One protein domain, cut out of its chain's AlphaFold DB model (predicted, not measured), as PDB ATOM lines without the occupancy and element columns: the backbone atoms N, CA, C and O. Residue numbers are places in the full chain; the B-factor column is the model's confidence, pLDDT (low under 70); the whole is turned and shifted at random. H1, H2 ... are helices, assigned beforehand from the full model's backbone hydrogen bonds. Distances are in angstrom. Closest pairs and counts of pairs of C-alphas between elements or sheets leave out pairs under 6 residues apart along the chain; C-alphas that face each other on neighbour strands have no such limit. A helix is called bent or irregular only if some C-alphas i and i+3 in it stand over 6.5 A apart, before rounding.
ATOM      1  N   LEU A  10      11.329   6.848  33.506       91.56
ATOM      2  CA  LEU A  10      11.291   7.356  34.876       91.56
ATOM      3  C   LEU A  10      10.849   6.281  35.878       91.56
ATOM      4  O   LEU A  10      11.372   6.246  36.988       91.56
ATOM      5  N   HIS A  11       9.920   5.400  35.493       93.25
ATOM      6  CA  HIS A  11       9.496   4.300  36.355       93.25
ATOM      7  C   HIS A  11      10.654   3.326  36.593       93.25
ATOM      8  O   HIS A  11      10.953   3.036  37.744       93.25
ATOM      9  N   ILE A  12      11.376   2.934  35.539       93.19
ATOM     10  CA  ILE A  12      12.562   2.067  35.641       93.19
ATOM     11  C   ILE A  12      13.615   2.692  36.567       93.19
ATOM     12  O   ILE A  12      14.071   2.045  37.503       93.19
ATOM     13  N   LEU A  13      13.958   3.968  36.360       91.62
ATOM     14  CA  LEU A  13      14.964   4.676  37.165       91.62
ATOM     15  C   LEU A  13      14.546   4.912  38.624       91.62
ATOM     16  O   LEU A  13      15.398   5.252  39.443       91.62
ATOM     17  N   ASN A  14      13.251   4.839  38.933       91.94
ATOM     18  CA  ASN A  14      12.749   4.922  40.303       91.94
ATOM     19  C   ASN A  14      12.713   3.541  40.969       91.94
ATOM     20  O   ASN A  14      12.973   3.456  42.164       91.94
ATOM     21  N   THR A  15      12.411   2.484  40.209       93.88
ATOM     22  CA  THR A  15      12.459   1.092  40.680       93.88
ATOM     23  C   THR A  15      13.896   0.639  40.944       93.88
ATOM     24  O   THR A  15      14.134  -0.054  41.926       93.88
ATOM     25  N   TYR A  16      14.841   1.076  40.106       92.88
ATOM     26  CA  TYR A  16      16.260   0.713  40.164       92.88
ATOM     27  C   TYR A  16      17.141   1.978  40.200       92.88
ATOM     28  O   TYR A  16      17.664   2.417  39.164       92.88
ATOM     29  N   PRO A  17      17.273   2.646  41.365       91.25
ATOM     30  CA  PRO A  17      18.029   3.893  41.496       91.25
ATOM     31  C   PRO A  17      19.507   3.780  41.098       91.25
ATOM     32  O   PRO A  17      20.081   4.752  40.606       91.25
ATOM     33  N   GLU A  18      20.122   2.608  41.253       91.31
ATOM     34  CA  GLU A  18      21.511   2.301  40.893       91.31
ATOM     35  C   GLU A  18      21.812   2.519  39.402       91.31
ATOM     36  O   GLU A  18      22.941   2.862  39.035       91.31
ATOM     37  N   LEU A  19      20.796   2.424  38.536       91.75
ATOM     38  CA  LEU A  19      20.915   2.725  37.108       91.75
ATOM     39  C   LEU A  19      21.386   4.158  36.863       91.75
ATOM     40  O   LEU A  19      22.132   4.415  35.919       91.75
ATOM     41  N   ARG A  20      20.991   5.101  37.727       89.44
ATOM     42  CA  ARG A  20      21.389   6.510  37.619       89.44
ATOM     43  C   ARG A  20      22.889   6.709  37.777       89.44
ATOM     44  O   ARG A  20      23.429   7.664  37.221       89.44
ATOM     45  N   GLU A  21      23.556   5.834  38.518       91.00
ATOM     46  CA  GLU A  21      25.002   5.886  38.713       91.00
ATOM     47  C   GLU A  21      25.746   4.999  37.707       91.00
ATOM     48  O   GLU A  21      26.781   5.402  37.171       91.00
ATOM     49  N   LYS A  22      25.217   3.802  37.422       91.50
ATOM     50  CA  LYS A  22      25.876   2.806  36.568       91.50
ATOM     51  C   LYS A  22      25.759   3.136  35.067       91.50
ATOM     52  O   LYS A  22      26.754   3.017  34.356       91.50
ATOM     53  N   LEU A  23      24.619   3.641  34.574       90.19
ATOM     54  CA  LEU A  23      24.439   3.965  33.144       90.19
ATOM     55  C   LEU A  23      25.454   4.997  32.607       90.19
ATOM     56  O   LEU A  23      26.060   4.735  31.567       90.19
ATOM     57  N   PRO A  24      25.719   6.134  33.290       90.25
ATOM     58  CA  PRO A  24      26.754   7.083  32.867       90.25
ATOM     59  C   PRO A  24      28.172   6.508  32.789       90.25
ATOM     60  O   PRO A  24      28.998   7.055  32.054       90.25
ATOM     61  N   LYS A  25      28.472   5.459  33.571       90.19
ATOM     62  CA  LYS A  25      29.775   4.776  33.573       90.19
ATOM     63  C   LYS A  25      29.915   3.816  32.389       90.19
ATOM     64  O   LYS A  25      31.029   3.624  31.915       90.19
ATOM     65  N   LEU A  26      28.806   3.247  31.912       87.31
ATOM     66  CA  LEU A  26      28.785   2.343  30.759       87.31
ATOM     67  C   LEU A  26      28.883   3.086  29.428       87.31
ATOM     68  O   LEU A  26      29.640   2.675  28.554       87.31
ATOM     69  N   ASP A  27      28.120   4.170  29.261       85.38
ATOM     70  CA  ASP A  27      28.109   4.926  28.009       85.38
ATOM     71  C   ASP A  27      27.950   6.438  28.265       85.38
ATOM     72  O   ASP A  27      27.032   6.872  28.976       85.38
ATOM     73  N   PRO A  28      28.809   7.285  27.661       85.69
ATOM     74  CA  PRO A  28      28.743   8.734  27.813       85.69
ATOM     75  C   PRO A  28      27.404   9.361  27.389       85.69
ATOM     76  O   PRO A  28      27.087  10.455  27.865       85.69
ATOM     77  N   ARG A  29      26.595   8.702  26.548       84.75
ATOM     78  CA  ARG A  29      25.244   9.153  26.158       84.75
ATOM     79  C   ARG A  29      24.314   9.298  27.362       84.75
ATOM     80  O   ARG A  29      23.450  10.173  27.365       84.75
ATOM     81  N   PHE A  30      24.532   8.513  28.418       87.56
ATOM     82  CA  PHE A  30      23.729   8.565  29.638       87.56
ATOM     83  C   PHE A  30      24.250   9.563  30.679       87.56
ATOM     84  O   PHE A  30      23.593   9.763  31.696       87.56
ATOM     85  N   LYS A  31      25.367  10.271  30.438       85.69
ATOM     86  CA  LYS A  31      25.941  11.246  31.398       85.69
ATOM     87  C   LYS A  31      24.945  12.280  31.912       85.69
ATOM     88  O   LYS A  31      25.068  12.758  33.034       85.69
ATOM     89  N   LYS A  32      23.958  12.642  31.091       86.25
ATOM     90  CA  LYS A  32      22.968  13.666  31.433       86.25
ATOM     91  C   LYS A  32      21.727  13.122  32.137       86.25
ATOM     92  O   LYS A  32      20.899  13.942  32.515       86.25
ATOM     93  N   ILE A  33      21.604  11.811  32.370       86.81
ATOM     94  CA  ILE A  33      20.395  11.171  32.926       86.81
ATOM     95  C   ILE A  33      19.967  11.744  34.290       86.81
ATOM     96  O   ILE A  33      18.780  11.791  34.601       86.81
ATOM     97  N   ASN A  34      20.925  12.266  35.064       85.56
ATOM     98  CA  ASN A  34      20.686  12.866  36.380       85.56
ATOM     99  C   ASN A  34      20.438  14.378  36.354       85.56
ATOM    100  O   ASN A  34      20.098  14.960  37.385       85.56
ATOM    101  N   SER A  35      20.606  15.028  35.199       89.69
ATOM    102  CA  SER A  35      20.401  16.471  35.083       89.69
ATOM    103  C   SER A  35      18.916  16.840  35.248       89.69
ATOM    104  O   SER A  35      18.047  16.075  34.818       89.69
ATOM    105  N   PRO A  36      18.591  18.020  35.815       86.00
ATOM    106  CA  PRO A  36      17.205  18.481  35.943       86.00
ATOM    107  C   PRO A  36      16.453  18.496  34.606       86.00
ATOM    108  O   PRO A  36      15.317  18.035  34.531       86.00
ATOM    109  N   MET A  37      17.120  18.940  33.535       88.44
ATOM    110  CA  MET A  37      16.562  18.948  32.180       88.44
ATOM    111  C   MET A  37      16.246  17.540  31.673       88.44
ATOM    112  O   MET A  37      15.151  17.298  31.169       88.44
ATOM    113  N   ALA A  38      17.170  16.586  31.838       87.44
ATOM    114  CA  ALA A  38      16.907  15.211  31.431       87.44
ATOM    115  C   ALA A  38      15.751  14.605  32.225       87.44
ATOM    116  O   ALA A  38      14.915  13.937  31.638       87.44
ATOM    117  N   ARG A  39      15.637  14.884  33.529       86.44
ATOM    118  CA  ARG A  39      14.531  14.373  34.351       86.44
ATOM    119  C   ARG A  39      13.160  14.800  33.821       86.44
ATOM    120  O   ARG A  39      12.249  13.977  33.800       86.44
ATOM    121  N   ILE A  40      13.026  16.048  33.367       89.50
ATOM    122  CA  ILE A  40      11.787  16.551  32.757       89.50
ATOM    123  C   ILE A  40      11.484  15.781  31.466       89.50
ATOM    124  O   ILE A  40      10.377  15.276  31.310       89.50
ATOM    125  N   LEU A  41      12.472  15.618  30.582       87.25
ATOM    126  CA  LEU A  41      12.303  14.878  29.323       87.25
ATOM    127  C   LEU A  41      11.955  13.400  29.559       87.25
ATOM    128  O   LEU A  41      11.008  12.877  28.987       87.25
ATOM    129  N   ILE A  42      12.683  12.739  30.458       90.12
ATOM    130  CA  ILE A  42      12.541  11.314  30.774       90.12
ATOM    131  C   ILE A  42      11.194  11.013  31.458       90.12
ATOM    132  O   ILE A  42      10.710   9.884  31.397       90.12
ATOM    133  N   SER A  43      10.563  12.007  32.095       89.56
ATOM    134  CA  SER A  43       9.292  11.825  32.811       89.56
ATOM    135  C   SER A  43       8.136  11.363  31.918       89.56
ATOM    136  O   SER A  43       7.235  10.666  32.394       89.56
ATOM    137  N   SER A  44       8.180  11.704  30.628       90.19
ATOM    138  CA  SER A  44       7.181  11.313  29.633       90.19
ATOM    139  C   SER A  44       7.668  10.246  28.652       90.19
ATOM    140  O   SER A  44       6.852   9.722  27.901       90.19
ATOM    141  N   TRP A  45       8.959   9.903  28.660       93.75
ATOM    142  CA  TRP A  45       9.550   8.987  27.686       93.75
ATOM    143  C   TRP A  45       9.423   7.518  28.085       93.75
ATOM    144  O   TRP A  45       9.515   7.135  29.256       93.75
ATOM    145  N   THR A  46       9.269   6.694  27.058       95.69
ATOM    146  CA  THR A  46       9.290   5.234  27.104       95.69
ATOM    147  C   THR A  46      10.643   4.680  26.644       95.69
ATOM    148  O   THR A  46      11.524   5.422  26.194       95.69
ATOM    149  N   MET A  47      10.831   3.364  26.752       94.44
ATOM    150  CA  MET A  47      12.018   2.694  26.212       94.44
ATOM    151  C   MET A  47      12.138   2.849  24.690       94.44
ATOM    152  O   MET A  47      13.252   2.989  24.182       94.44
ATOM    153  N   ASP A  48      11.016   2.894  23.969       95.44
ATOM    154  CA  ASP A  48      10.995   3.171  22.527       95.44
ATOM    155  C   ASP A  48      11.503   4.587  22.197       95.44
ATOM    156  O   ASP A  48      12.296   4.779  21.270       95.44
ATOM    157  N   ASP A  49      11.136   5.582  23.009       94.25
ATOM    158  CA  ASP A  49      11.624   6.955  22.844       94.25
ATOM    159  C   ASP A  49      13.138   7.052  23.085       94.25
ATOM    160  O   ASP A  49      13.858   7.682  22.301       94.25
ATOM    161  N   ILE A  50      13.649   6.399  24.138       90.12
ATOM    162  CA  ILE A  50      15.098   6.336  24.402       90.12
ATOM    163  C   ILE A  50      15.815   5.616  23.266       90.12
ATOM    164  O   ILE A  50      16.880   6.073  22.859       90.12
ATOM    165  N   SER A  51      15.254   4.533  22.731       92.94
ATOM    166  CA  SER A  51      15.799   3.813  21.574       92.94
ATOM    167  C   SER A  51      16.006   4.760  20.387       92.94
ATOM    168  O   SER A  51      17.135   4.968  19.932       92.94
ATOM    169  N   LYS A  52      14.955   5.495  20.006       91.50
ATOM    170  CA  LYS A  52      14.998   6.495  18.926       91.50
ATOM    171  C   LYS A  52      16.009   7.619  19.169       91.50
ATOM    172  O   LYS A  52      16.618   8.109  18.223       91.50
ATOM    173  N   LYS A  53      16.190   8.057  20.421       86.75
ATOM    174  CA  LYS A  53      17.114   9.154  20.774       86.75
ATOM    175  C   LYS A  53      18.564   8.709  20.948       86.75
ATOM    176  O   LYS A  53      19.474   9.482  20.665       86.75
ATOM    177  N   SER A  54      18.775   7.499  21.449       84.00
ATOM    178  CA  SER A  54      20.098   6.949  21.750       84.00
ATOM    179  C   SER A  54      20.723   6.230  20.560       84.00
ATOM    180  O   SER A  54      21.943   6.073  20.546       84.00
ATOM    181  N   GLY A  55      19.920   5.803  19.577       86.75
ATOM    182  CA  GLY A  55      20.362   4.984  18.448       86.75
ATOM    183  C   GLY A  55      20.580   3.509  18.804       86.75
ATOM    184  O   GLY A  55      21.183   2.780  18.020       86.75
ATOM    185  N   TYR A  56      20.137   3.072  19.986       91.31
ATOM    186  CA  TYR A  56      20.119   1.665  20.382       91.31
ATOM    187  C   TYR A  56      18.749   1.056  20.132       91.31
ATOM    188  O   TYR A  56      17.749   1.742  20.293       91.31
ATOM    189  N   SER A  57      18.694  -0.235  19.795       95.06
ATOM    190  CA  SER A  57      17.416  -0.944  19.782       95.06
ATOM    191  C   SER A  57      16.870  -1.081  21.204       95.06
ATOM    192  O   SER A  57      17.620  -1.048  22.187       95.06
ATOM    193  N   VAL A  58      15.553  -1.259  21.316       94.19
ATOM    194  CA  VAL A  58      14.903  -1.479  22.612       94.19
ATOM    195  C   VAL A  58      15.455  -2.735  23.285       94.19
ATOM    196  O   VAL A  58      15.735  -2.681  24.480       94.19
ATOM    197  N   GLU A  59      15.693  -3.828  22.547       93.50
ATOM    198  CA  GLU A  59      16.238  -5.056  23.145       93.50
ATOM    199  C   GLU A  59      17.635  -4.825  23.716       93.50
ATOM    200  O   GLU A  59      17.934  -5.275  24.817       93.50
ATOM    201  N   LYS A  60      18.481  -4.071  23.002       93.19
ATOM    202  CA  LYS A  60      19.825  -3.749  23.486       93.19
ATOM    203  C   LYS A  60      19.777  -2.896  24.750       93.19
ATOM    204  O   LYS A  60      20.567  -3.126  25.660       93.19
ATOM    205  N   LEU A  61      18.866  -1.927  24.818       92.75
ATOM    206  CA  LEU A  61      18.691  -1.126  26.025       92.75
ATOM    207  C   LEU A  61      18.215  -1.983  27.197       92.75
ATOM    208  O   LEU A  61      18.773  -1.856  28.277       92.75
ATOM    209  N   ILE A  62      17.232  -2.862  26.985       93.12
ATOM    210  CA  ILE A  62      16.742  -3.778  28.024       93.12
ATOM    211  C   ILE A  62      17.883  -4.670  28.520       93.12
ATOM    212  O   ILE A  62      18.149  -4.679  29.712       93.12
ATOM    213  N   ALA A  63      18.649  -5.286  27.616       92.38
ATOM    214  CA  ALA A  63      19.794  -6.118  27.987       92.38
ATOM    215  C   ALA A  63      20.859  -5.354  28.797       92.38
ATOM    216  O   ALA A  63      21.438  -5.899  29.731       92.38
ATOM    217  N   MET A  64      21.112  -4.079  28.472       91.31
ATOM    218  CA  MET A  64      22.013  -3.233  29.267       91.31
ATOM    219  C   MET A  64      21.464  -2.947  30.666       91.31
ATOM    220  O   MET A  64      22.243  -2.847  31.608       91.31
ATOM    221  N   LEU A  65      20.150  -2.760  30.805       92.12
ATOM    222  CA  LEU A  65      19.520  -2.566  32.110       92.12
ATOM    223  C   LEU A  65      19.561  -3.859  32.929       92.12
ATOM    224  O   LEU A  65      19.900  -3.799  34.106       92.12
ATOM    225  N   ASP A  66      19.286  -5.002  32.305       91.06
ATOM    226  CA  ASP A  66      19.296  -6.310  32.963       91.06
ATOM    227  C   ASP A  66      20.702  -6.673  33.473       91.06
ATOM    228  O   ASP A  66      20.829  -7.025  34.641       91.06
ATOM    229  N   ASP A  67      21.777  -6.454  32.695       90.81
ATOM    230  CA  ASP A  67      23.165  -6.653  33.181       90.81
ATOM    231  C   ASP A  67      23.494  -5.764  34.388       90.81
ATOM    232  O   ASP A  67      24.321  -6.117  35.224       90.81
ATOM    233  N   ILE A  68      22.852  -4.603  34.517       90.00
ATOM    234  CA  ILE A  68      23.057  -3.732  35.672       90.00
ATOM    235  C   ILE A  68      22.264  -4.203  36.900       90.00
ATOM    236  O   ILE A  68      22.778  -4.076  38.015       90.00
ATOM    237  N   ILE A  69      21.024  -4.656  36.694       89.25
ATOM    238  CA  ILE A  69      20.068  -5.038  37.745       89.25
ATOM    239  C   ILE A  69      20.392  -6.424  38.313       89.25
ATOM    240  O   ILE A  69      20.271  -6.631  39.516       89.25
ATOM    241  N   GLU A  70      20.813  -7.371  37.471       77.62
ATOM    242  CA  GLU A  70      21.190  -8.733  37.881       77.62
ATOM    243  C   GLU A  70      22.615  -8.821  38.468       77.62
ATOM    244  O   GLU A  70      23.052  -9.901  38.871       77.62
ATOM    245  N   ARG A  71      23.331  -7.691  38.544       55.81
ATOM    246  CA  ARG A  71      24.659  -7.547  39.164       55.81
ATOM    247  C   ARG A  71      24.635  -6.957  40.566       55.81
ATOM    248  O   ARG A  71      24.187  -5.790  40.703       55.81
TER     249      ARG A  71
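What this domain is: This is residues 10 to 71 of the 71 residues of an uncharacterized protein of Eubacterium saphenum ATCC 49989 (UniProt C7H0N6). Five short helices make a small cage: H5, the longest, and H3 lie at opposite ends of it, while H1, H2 and H4 stand in a triangle round the middle between them. Contacts between helices are few, and H5 meets H4 with its first turn and H2 with its last residues. The printed part has 62 residues with five named helices, H1 to H5 in chain order, and no named strand; the class is all helix. The whole is compact, with a radius of gyration of the C-alphas of 10.7 A, and rounded, spanning 28 by 22 by 21 A.

Where its parts are: H5, residues 58 to 69, is 16.4 A long and ends at C-alpha 69 (20.068, -5.038, 37.745). H4 is residues 47 to 54, 10.2 A, and H2 is residues 19 to 26, 10.1 A. H1, residues 10 to 15, 8.6 A, begins at C-alpha 10 (11.291, 7.356, 34.876). H3 is residues 36 to 42, 10.0 A. H2 is neither bent nor irregular, but only just: C-alphas 21 and 24 are 6.2 A apart.

How they stand to each other: H5 touches H4 with residues 58 to 61 alone, about perpendicular at 80 degrees; their closest C-alphas, of Ser 51 and Val 58, are 5.5 A apart. With residues 65 to 69 alone H5 touches H2, only just about perpendicular at 72 degrees; the closest C-alphas, of Leu 19 and Ile 68, are 7.0 A apart. H1 is close to but not clearly touching H2, with the closest C-alphas, of Leu 13 and Leu 19, 6.3 A apart. H1 is likewise close to but not clearly touching H3, with the closest C-alphas, of Leu 10 and Ile 42, 5.8 A apart. H3 and H4 are only just apart, with their closest C-alphas at 8.5 A. H3 and H5 are apart. In H1, H3, H4 and H5 every O i to N i+4 pair is within hydrogen-bond range; in H2, 2 of 4 are.

The domain as a whole: The C-alphas farthest apart, of Met 37 and Glu 70, are 28.6 A apart. The printed part has no cut, and no link is long; H2 to H3, with 9 residues between them, is short, and the others are tight. Mean pLDDT of the printed part is 89.6, and residue 71, the chain's last, is under 70.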